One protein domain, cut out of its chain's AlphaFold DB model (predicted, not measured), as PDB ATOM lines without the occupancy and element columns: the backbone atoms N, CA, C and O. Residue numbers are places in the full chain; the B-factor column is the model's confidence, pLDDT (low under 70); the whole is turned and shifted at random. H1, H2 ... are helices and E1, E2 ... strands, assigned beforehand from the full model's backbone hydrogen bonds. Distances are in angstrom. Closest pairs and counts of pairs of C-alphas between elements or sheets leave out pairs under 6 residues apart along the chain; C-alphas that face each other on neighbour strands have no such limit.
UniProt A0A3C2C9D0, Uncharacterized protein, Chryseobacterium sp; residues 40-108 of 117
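Overview. This is residues 40 to 108 of the 117 residues of an uncharacterized protein of Chryseobacterium sp (UniProt A0A3C2C9D0). One long helix, H1, makes the length of the domain; a shorter helix, H2, crosses it at a steep angle, and a small hairpin of two short strands, E1 and E2, is packed beside residues 43 to 55 of H1. The short helix H3 packs on the end of H2, away from H1, and residues 60 to 73, of which 60 to 65 belong to H1, stick out. The 69 printed residues hold three named helices and two named strands, in the order H1 H2 E1 E2 H3, mostly helix; the sheet E1 - E2 is antiparallel. The whole is only just compact, close to loose, with a radius of gyration of the C-alphas of 13.1 A, and elongated, spanning 42 by 24 by 18 A.

Arrangement. H1, residues 40 to 65, touches H2, residues 74 to 85, with its residues 51 to 59 alone; the closest C-alphas, of Asp 55 and Arg 79, are 5.9 A apart. The two run opposite ways at a steep tilt of 64 degrees. E1, residues 86 to 88, and E2, residues 97 to 99, form an antiparallel hairpin at 150 degrees, with N 87 and O 98 within hydrogen-bond range at 3.3 A. The closest C-alphas of H1 and E2, Cys 47 and Thr 97, are 5.8 A apart. H3, residues 104 to 107, touches H2 at residues 81 to 85 alone, closest at the C-alphas of Tyr 81 and Met 107, 5.9 A; H3 is apart from H1 and E1. Every O i to N i+4 pair is within hydrogen-bond range in H1, 6 of 8 are in H2, and H3 is too short for one.

Along the chain. H1 begins at C-alpha 40 (-23.288, 9.042, 3.589) and measures 37.7 A; H2 measures 16.8 A. H3 ends at C-alpha 107 (-33.781, 28.773, -11.221).

Size, cuts and confidence. The farthest C-alphas, of Pro 67 and Ser 92, are 41.8 A apart. The printed part has no cut and no long link. Residues 87 to 103 have pLDDT under 70.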
ATOM      1  N   ALA A  40     -22.834   8.391   4.817       75.88
ATOM      2  CA  ALA A  40     -23.288   9.042   3.589       75.88
ATOM      3  C   ALA A  40     -24.808   9.309   3.580       75.88
ATOM      4  O   ALA A  40     -25.244  10.391   3.183       75.88
ATOM      5  N   THR A  41     -25.620   8.353   4.046       78.19
ATOM      6  CA  THR A  41     -27.079   8.510   4.163       78.19
ATOM      7  C   THR A  41     -27.447   9.602   5.165       78.19
ATOM      8  O   THR A  41     -28.307  10.427   4.868       78.19
ATOM      9  N   GLU A  42     -26.783   9.638   6.318       79.44
ATOM     10  CA  GLU A  42     -27.002  10.659   7.346       79.44
ATOM     11  C   GLU A  42     -26.627  12.057   6.836       79.44
ATOM     12  O   GLU A  42     -27.433  12.987   6.911       79.44
ATOM     13  N   LYS A  43     -25.452  12.194   6.206       76.62
ATOM     14  CA  LYS A  43     -25.019  13.451   5.577       76.62
ATOM     15  C   LYS A  43     -26.014  13.928   4.515       76.62
ATOM     16  O   LYS A  43     -26.361  15.107   4.478       76.62
ATOM     17  N   SER A  44     -26.512  13.014   3.681       77.06
ATOM     18  CA  SER A  44     -27.520  13.321   2.660       77.06
ATOM     19  C   SER A  44     -28.850  13.773   3.275       77.06
ATOM     20  O   SER A  44     -29.427  14.766   2.830       77.06
ATOM     21  N   ALA A  45     -29.313  13.106   4.338       80.69
ATOM     22  CA  ALA A  45     -30.537  13.476   5.047       80.69
ATOM     23  C   ALA A  45     -30.437  14.875   5.674       80.69
ATOM     24  O   ALA A  45     -31.355  15.684   5.518       80.69
ATOM     25  N   ASN A  46     -29.304  15.193   6.305       80.88
ATOM     26  CA  ASN A  46     -29.040  16.518   6.868       80.88
ATOM     27  C   ASN A  46     -29.000  17.599   5.777       80.88
ATOM     28  O   ASN A  46     -29.648  18.638   5.910       80.88
ATOM     29  N   CYS A  47     -28.319  17.328   4.660       78.38
ATOM     30  CA  CYS A  47     -28.287  18.225   3.505       78.38
ATOM     31  C   CYS A  47     -29.697  18.500   2.959       78.38
ATOM     32  O   CYS A  47     -30.068  19.656   2.752       78.38
ATOM     33  N   PHE A  48     -30.509  17.457   2.774       82.44
ATOM     34  CA  PHE A  48     -31.889  17.601   2.315       82.44
ATOM     35  C   PHE A  48     -32.736  18.426   3.294       82.44
ATOM     36  O   PHE A  48     -33.493  19.300   2.867       82.44
ATOM     37  N   GLY A  49     -32.591  18.180   4.600       85.06
ATOM     38  CA  GLY A  49     -33.272  18.935   5.652       85.06
ATOM     39  C   GLY A  49     -32.953  20.430   5.594       85.06
ATOM     40  O   GLY A  49     -33.871  21.251   5.552       85.06
ATOM     41  N   ASN A  50     -31.667  20.775   5.492       83.56
ATOM     42  CA  ASN A  50     -31.203  22.159   5.391       83.56
ATOM     43  C   ASN A  50     -31.743  22.858   4.136       83.56
ATOM     44  O   ASN A  50     -32.303  23.949   4.230       83.56
ATOM     45  N   ILE A  51     -31.662  22.212   2.971       85.00
ATOM     46  CA  ILE A  51     -32.177  22.764   1.707       85.00
ATOM     47  C   ILE A  51     -33.687  22.967   1.777       85.00
ATOM     48  O   ILE A  51     -34.189  24.011   1.373       85.00
ATOM     49  N   SER A  52     -34.420  21.996   2.326       88.38
ATOM     50  CA  SER A  52     -35.870  22.093   2.505       88.38
ATOM     51  C   SER A  52     -36.260  23.264   3.415       88.38
ATOM     52  O   SER A  52     -37.254  23.947   3.156       88.38
ATOM     53  N   HIS A  53     -35.474  23.524   4.462       88.62
ATOM     54  CA  HIS A  53     -35.680  24.664   5.350       88.62
ATOM     55  C   HIS A  53     -35.426  26.001   4.638       88.62
ATOM     56  O   HIS A  53     -36.290  26.876   4.669       88.62
ATOM     57  N   GLN A  54     -34.292  26.139   3.948       87.50
ATOM     58  CA  GLN A  54     -33.940  27.360   3.215       87.50
ATOM     59  C   GLN A  54     -34.924  27.653   2.073       87.50
ATOM     60  O   GLN A  54     -35.404  28.777   1.946       87.50
ATOM     61  N   ASP A  55     -35.316  26.628   1.308       90.62
ATOM     62  CA  ASP A  55     -36.364  26.718   0.286       90.62
ATOM     63  C   ASP A  55     -37.674  27.260   0.871       90.62
ATOM     64  O   ASP A  55     -38.305  28.145   0.295       90.62
ATOM     65  N   LYS A  56     -38.094  26.757   2.039       92.50
ATOM     66  CA  LYS A  56     -39.315  27.231   2.697       92.50
ATOM     67  C   LYS A  56     -39.234  28.725   3.007       92.50
ATOM     68  O   LYS A  56     -40.188  29.435   2.692       92.50
ATOM     69  N   LEU A  57     -38.136  29.182   3.606       91.25
ATOM     70  CA  LEU A  57     -37.941  30.595   3.941       91.25
ATOM     71  C   LEU A  57     -37.925  31.468   2.684       91.25
ATOM     72  O   LEU A  57     -38.609  32.489   2.636       91.25
ATOM     73  N   TYR A  58     -37.221  31.024   1.642       89.50
ATOM     74  CA  TYR A  58     -37.176  31.712   0.358       89.50
ATOM     75  C   TYR A  58     -38.573  31.863  -0.252       89.50
ATOM     76  O   TYR A  58     -38.992  32.976  -0.562       89.50
ATOM     77  N   ARG A  59     -39.340  30.770  -0.359       91.50
ATOM     78  CA  ARG A  59     -40.700  30.804  -0.922       91.50
ATOM     79  C   ARG A  59     -41.640  31.681  -0.100       91.50
ATOM     80  O   ARG A  59     -42.461  32.381  -0.682       91.50
ATOM     81  N   GLN A  60     -41.533  31.651   1.230       92.62
ATOM     82  CA  GLN A  60     -42.316  32.526   2.107       92.62
ATOM     83  C   GLN A  60     -41.995  34.002   1.865       92.62
ATOM     84  O   GLN A  60     -42.914  34.809   1.768       92.62
ATOM     85  N   SER A  61     -40.711  34.346   1.734       91.38
ATOM     86  CA  SER A  61     -40.297  35.711   1.412       91.38
ATOM     87  C   SER A  61     -40.793  36.127   0.028       91.38
ATOM     88  O   SER A  61     -41.430  37.167  -0.107       91.38
ATOM     89  N   LEU A  62     -40.597  35.291  -0.992       89.44
ATOM     90  CA  LEU A  62     -40.992  35.596  -2.367       89.44
ATOM     91  C   LEU A  62     -42.494  35.881  -2.492       89.44
ATOM     92  O   LEU A  62     -42.877  36.918  -3.022       89.44
ATOM     93  N   LEU A  63     -43.340  35.001  -1.946       91.00
ATOM     94  CA  LEU A  63     -44.798  35.155  -2.009       91.00
ATOM     95  C   LEU A  63     -45.321  36.329  -1.172       91.00
ATOM     96  O   LEU A  63     -46.441  36.782  -1.389       91.00
ATOM     97  N   ARG A  64     -44.532  36.823  -0.212       92.06
ATOM     98  CA  ARG A  64     -44.871  38.029   0.548       92.06
ATOM     99  C   ARG A  64     -44.642  39.306  -0.262       92.06
ATOM    100  O   ARG A  64     -45.355  40.277  -0.043       92.06
ATOM    101  N   HIS A  65     -43.650  39.312  -1.151       91.94
ATOM    102  CA  HIS A  65     -43.261  40.503  -1.913       91.94
ATOM    103  C   HIS A  65     -43.846  40.531  -3.328       91.94
ATOM    104  O   HIS A  65     -43.975  41.606  -3.904       91.94
ATOM    105  N   VAL A  66     -44.194  39.371  -3.891       88.75
ATOM    106  CA  VAL A  66     -44.687  39.253  -5.265       88.75
ATOM    107  C   VAL A  66     -46.002  38.464  -5.270       88.75
ATOM    108  O   VAL A  66     -46.026  37.339  -4.759       88.75
ATOM    109  N   PRO A  67     -47.093  39.002  -5.851       85.56
ATOM    110  CA  PRO A  67     -48.387  38.328  -5.915       85.56
ATOM    111  C   PRO A  67     -48.380  37.228  -6.989       85.56
ATOM    112  O   PRO A  67     -48.952  37.369  -8.065       85.56
ATOM    113  N   ILE A  68     -47.690  36.124  -6.702       88.88
ATOM    114  CA  ILE A  68     -47.545  34.979  -7.604       88.88
ATOM    115  C   ILE A  68     -48.642  33.951  -7.314       88.88
ATOM    116  O   ILE A  68     -48.761  33.453  -6.193       88.88
ATOM    117  N   THR A  69     -49.399  33.559  -8.336       90.56
ATOM    118  CA  THR A  69     -50.290  32.395  -8.262       90.56
ATOM    119  C   THR A  69     -49.476  31.107  -8.386       90.56
ATOM    120  O   THR A  69     -48.696  30.948  -9.322       90.56
ATOM    121  N   THR A  70     -49.664  30.169  -7.456       92.75
ATOM    122  CA  THR A  70     -48.925  28.896  -7.421       92.75
ATOM    123  C   THR A  70     -49.860  27.698  -7.500       92.75
ATOM    124  O   THR A  70     -50.931  27.718  -6.893       92.75
ATOM    125  N   ASP A  71     -49.441  26.610  -8.145       92.31
ATOM    126  CA  ASP A  71     -50.199  25.353  -8.128       92.31
ATOM    127  C   ASP A  71     -49.919  24.490  -6.876       92.31
ATOM    128  O   ASP A  71     -48.950  24.697  -6.147       92.31
ATOM    129  N   LYS A  72     -50.738  23.452  -6.643       91.81
ATOM    130  CA  LYS A  72     -50.611  22.539  -5.481       91.81
ATOM    131  C   LYS A  72     -49.252  21.824  -5.396       91.81
ATOM    132  O   LYS A  72     -48.852  21.376  -4.324       91.81
ATOM    133  N   THR A  73     -48.553  21.697  -6.521       92.88
ATOM    134  CA  THR A  73     -47.256  21.025  -6.656       92.88
ATOM    135  C   THR A  73     -46.057  21.979  -6.621       92.88
ATOM    136  O   THR A  73     -44.917  21.518  -6.546       92.88
ATOM    137  N   TYR A  74     -46.290  23.296  -6.586       92.88
ATOM    138  CA  TYR A  74     -45.264  24.346  -6.552       92.88
ATOM    139  C   TYR A  74     -44.150  24.070  -5.537       92.88
ATOM    140  O   TYR A  74     -42.976  24.073  -5.896       92.88
ATOM    141  N   ALA A  75     -44.500  23.785  -4.279       91.88
ATOM    142  CA  ALA A  75     -43.522  23.716  -3.194       91.88
ATOM    143  C   ALA A  75     -42.459  22.622  -3.390       91.88
ATOM    144  O   ALA A  75     -41.289  22.856  -3.093       91.88
ATOM    145  N   TYR A  76     -42.832  21.433  -3.879       91.44
ATOM    146  CA  TYR A  76     -41.838  20.381  -4.114       91.44
ATOM    147  C   TYR A  76     -41.064  20.617  -5.414       91.44
ATOM    148  O   TYR A  76     -39.862  20.360  -5.441       91.44
ATOM    149  N   ARG A  77     -41.717  21.129  -6.475       92.25
ATOM    150  CA  ARG A  77     -41.041  21.439  -7.747       92.25
ATOM    151  C   ARG A  77     -39.990  22.524  -7.529       92.25
ATOM    152  O   ARG A  77     -38.845  22.348  -7.936       92.25
ATOM    153  N   HIS A  78     -40.358  23.591  -6.819       92.56
ATOM    154  CA  HIS A  78     -39.453  24.683  -6.481       92.56
ATOM    155  C   HIS A  78     -38.259  24.171  -5.675       92.56
ATOM    156  O   HIS A  78     -37.129  24.459  -6.042       92.56
ATOM    157  N   ARG A  79     -38.470  23.312  -4.666       91.06
ATOM    158  CA  ARG A  79     -37.366  22.711  -3.900       91.06
ATOM    159  C   ARG A  79     -36.400  21.912  -4.769       91.06
ATOM    160  O   ARG A  79     -35.200  21.944  -4.521       91.06
ATOM    161  N   THR A  80     -36.894  21.194  -5.776       88.62
ATOM    162  CA  THR A  80     -36.036  20.453  -6.712       88.62
ATOM    163  C   THR A  80     -35.127  21.390  -7.504       88.62
ATOM    164  O   THR A  80     -33.941  21.100  -7.639       88.62
ATOM    165  N   TYR A  81     -35.654  22.520  -7.986       87.12
ATOM    166  CA  TYR A  81     -34.856  23.555  -8.651       87.12
ATOM    167  C   TYR A  81     -33.915  24.258  -7.665       87.12
ATOM    168  O   TYR A  81     -32.725  24.387  -7.932       87.12
ATOM    169  N   PHE A  82     -34.402  24.594  -6.472       87.62
ATOM    170  CA  PHE A  82     -33.633  25.226  -5.403       87.62
ATOM    171  C   PHE A  82     -32.471  24.346  -4.920       87.62
ATOM    172  O   PHE A  82     -31.386  24.832  -4.629       87.62
ATOM    173  N   ASN A  83     -32.633  23.024  -4.906       84.88
ATOM    174  CA  ASN A  83     -31.550  22.087  -4.606       84.88
ATOM    175  C   ASN A  83     -30.407  22.158  -5.639       84.88
ATOM    176  O   ASN A  83     -29.274  21.845  -5.294       84.88
ATOM    177  N   ARG A  84     -30.660  22.606  -6.879       81.62
ATOM    178  CA  ARG A  84     -29.602  22.843  -7.884       81.62
ATOM    179  C   ARG A  84     -28.755  24.080  -7.563       81.62
ATOM    180  O   ARG A  84     -27.610  24.150  -7.991       81.62
ATOM    181  N   MET A  85     -29.308  25.028  -6.803       76.94
ATOM    182  CA  MET A  85     -28.608  26.211  -6.274       76.94
ATOM    183  C   MET A  85     -27.751  25.893  -5.041       76.94
ATOM    184  O   MET A  85     -26.880  26.672  -4.653       76.94
ATOM    185  N   ALA A  86     -28.032  24.779  -4.366       70.50
ATOM    186  CA  ALA A  86     -27.327  24.401  -3.155       70.50
ATOM    187  C   ALA A  86     -25.988  23.750  -3.512       70.50
ATOM    188  O   ALA A  86     -25.946  22.685  -4.130       70.50
ATOM    189  N   VAL A  87     -24.885  24.364  -3.083       64.19
ATOM    190  CA  VAL A  87     -23.571  23.737  -3.195       64.19
ATOM    191  C   VAL A  87     -23.396  22.825  -1.994       64.19
ATOM    192  O   VAL A  87     -23.424  23.241  -0.838       64.19
ATOM    193  N   ARG A  88     -23.257  21.531  -2.276       64.00
ATOM    194  CA  ARG A  88     -22.930  20.545  -1.253       64.00
ATOM    195  C   ARG A  88     -21.448  20.691  -0.972       64.00
ATOM    196  O   ARG A  88     -20.642  20.271  -1.795       64.00
ATOM    197  N   ASN A  89     -21.091  21.298   0.156       53.34
ATOM    198  CA  ASN A  89     -19.704  21.260   0.573       53.34
ATOM    199  C   ASN A  89     -19.363  19.798   0.909       53.34
ATOM    200  O   ASN A  89     -19.955  19.202   1.809       53.34
ATOM    201  N   THR A  90     -18.491  19.185   0.109       49.88
ATOM    202  CA  THR A  90     -18.069  17.781   0.252       49.88
ATOM    203  C   THR A  90     -16.973  17.596   1.293       49.88
ATOM    204  O   THR A  90     -16.412  16.505   1.396       49.88
ATOM    205  N   ASP A  91     -16.678  18.629   2.083       50.69
ATOM    206  CA  ASP A  91     -15.725  18.529   3.177       50.69
ATOM    207  C   ASP A  91     -16.113  17.412   4.152       50.69
ATOM    208  O   ASP A  91     -17.239  17.294   4.648       50.69
ATOM    209  N   SER A  92     -15.139  16.552   4.434       51.62
ATOM    210  CA  SER A  92     -15.318  15.363   5.264       51.62
ATOM    211  C   SER A  92     -15.658  15.704   6.721       51.62
ATOM    212  O   SER A  92     -16.311  14.887   7.379       51.62
ATOM    213  N   ILE A  93     -15.290  16.913   7.171       54.09
ATOM    214  CA  ILE A  93     -15.300  17.379   8.569       54.09
ATOM    215  C   ILE A  93     -16.527  18.246   8.910       54.09
ATOM    216  O   ILE A  93     -16.987  18.225  10.050       54.09
ATOM    217  N   LYS A  94     -17.105  18.979   7.948       51.59
ATOM    218  CA  LYS A  94     -18.287  19.829   8.165       51.59
ATOM    219  C   LYS A  94     -19.322  19.577   7.075       51.59
ATOM    220  O   LYS A  94     -19.138  19.981   5.934       51.59
ATOM    221  N   THR A  95     -20.447  18.962   7.433       52.59
ATOM    222  CA  THR A  95     -21.658  19.004   6.601       52.59
ATOM    223  C   THR A  95     -22.304  20.375   6.717       52.59
ATOM    224  O   THR A  95     -23.352  20.522   7.343       52.59
ATOM    225  N   ASP A  96     -21.663  21.381   6.139       56.50
ATOM    226  CA  ASP A  96     -22.265  22.696   6.000       56.50
ATOM    227  C   ASP A  96     -22.884  22.787   4.606       56.50
ATOM    228  O   ASP A  96     -22.200  22.714   3.584       56.50
ATOM    229  N   THR A  97     -24.214  22.830   4.553       59.06
ATOM    230  CA  THR A  97     -24.935  23.010   3.290       59.06
ATOM    231  C   THR A  97     -25.197  24.490   3.124       59.06
ATOM    232  O   THR A  97     -26.158  25.019   3.682       59.06
ATOM    233  N   THR A  98     -24.338  25.159   2.367       62.75
ATOM    234  CA  THR A  98     -24.506  26.571   2.044       62.75
ATOM    235  C   THR A  98     -25.210  26.698   0.697       62.75
ATOM    236  O   THR A  98     -24.836  26.096  -0.311       62.75
ATOM    237  N   VAL A  99     -26.300  27.465   0.678       63.56
ATOM    238  CA  VAL A  99     -26.940  27.849  -0.581       63.56
ATOM    239  C   VAL A  99     -26.028  28.870  -1.243       63.56
ATOM    240  O   VAL A  99     -25.733  29.910  -0.654       63.56
ATOM    241  N   ARG A 100     -25.570  28.571  -2.460       66.62
ATOM    242  CA  ARG A 100     -24.751  29.500  -3.227       66.62
ATOM    243  C   ARG A 100     -25.665  30.381  -4.066       66.62
ATOM    244  O   ARG A 100     -26.118  30.026  -5.151       66.62
ATOM    245  N   TRP A 101     -25.995  31.532  -3.484       66.75
ATOM    246  CA  TRP A 101     -26.901  32.531  -4.057       66.75
ATOM    247  C   TRP A 101     -26.374  33.185  -5.338       66.75
ATOM    248  O   TRP A 101     -27.118  33.880  -6.021       66.75
ATOM    249  N   ASP A 102     -25.115  32.943  -5.685       65.50
ATOM    250  CA  ASP A 102     -24.435  33.440  -6.877       65.50
ATOM    251  C   ASP A 102     -24.716  32.614  -8.147       65.50
ATOM    252  O   ASP A 102     -24.223  32.951  -9.223       65.50
ATOM    253  N   LEU A 103     -25.554  31.571  -8.065       68.19
ATOM    254  CA  LEU A 103     -25.968  30.750  -9.213       68.19
ATOM    255  C   LEU A 103     -27.442  30.908  -9.647       68.19
ATOM    256  O   LEU A 103     -28.005  29.927 -10.129       68.19
ATOM    257  N   PRO A 104     -28.099  32.090  -9.580       70.88
ATOM    258  CA  PRO A 104     -29.557  32.227  -9.780       70.88
ATOM    259  C   PRO A 104     -30.043  31.723 -11.145       70.88
ATOM    260  O   PRO A 104     -31.211  31.372 -11.303       70.88
ATOM    261  N   LYS A 105     -29.125  31.596 -12.111       78.12
ATOM    262  CA  LYS A 105     -29.338  30.946 -13.407       78.12
ATOM    263  C   LYS A 105     -29.924  29.531 -13.294       78.12
ATOM    264  O   LYS A 105     -30.650  29.128 -14.192       78.12
ATOM    265  N   MET A 106     -29.680  28.792 -12.209       80.06
ATOM    266  CA  MET A 106     -30.244  27.443 -12.032       80.06
ATOM    267  C   MET A 106     -31.757  27.437 -11.758       80.06
ATOM    268  O   MET A 106     -32.390  26.386 -11.871       80.06
ATOM    269  N   MET A 107     -32.336  28.589 -11.401       84.12
ATOM    270  CA  MET A 107     -33.781  28.773 -11.221       84.12
ATOM    271  C   MET A 107     -34.484  29.242 -12.503       84.12
ATOM    272  O   MET A 107     -35.713  29.303 -12.533       84.12
ATOM    273  N   VAL A 108     -33.731  29.582 -13.557       84.62
ATOM    274  CA  VAL A 108     -34.295  30.019 -14.842       84.62
ATOM    275  C   VAL A 108     -35.140  28.894 -15.443       84.62
ATOM    276  O   VAL A 108     -34.751  27.727 -15.413       84.62
TER     277      VAL A 108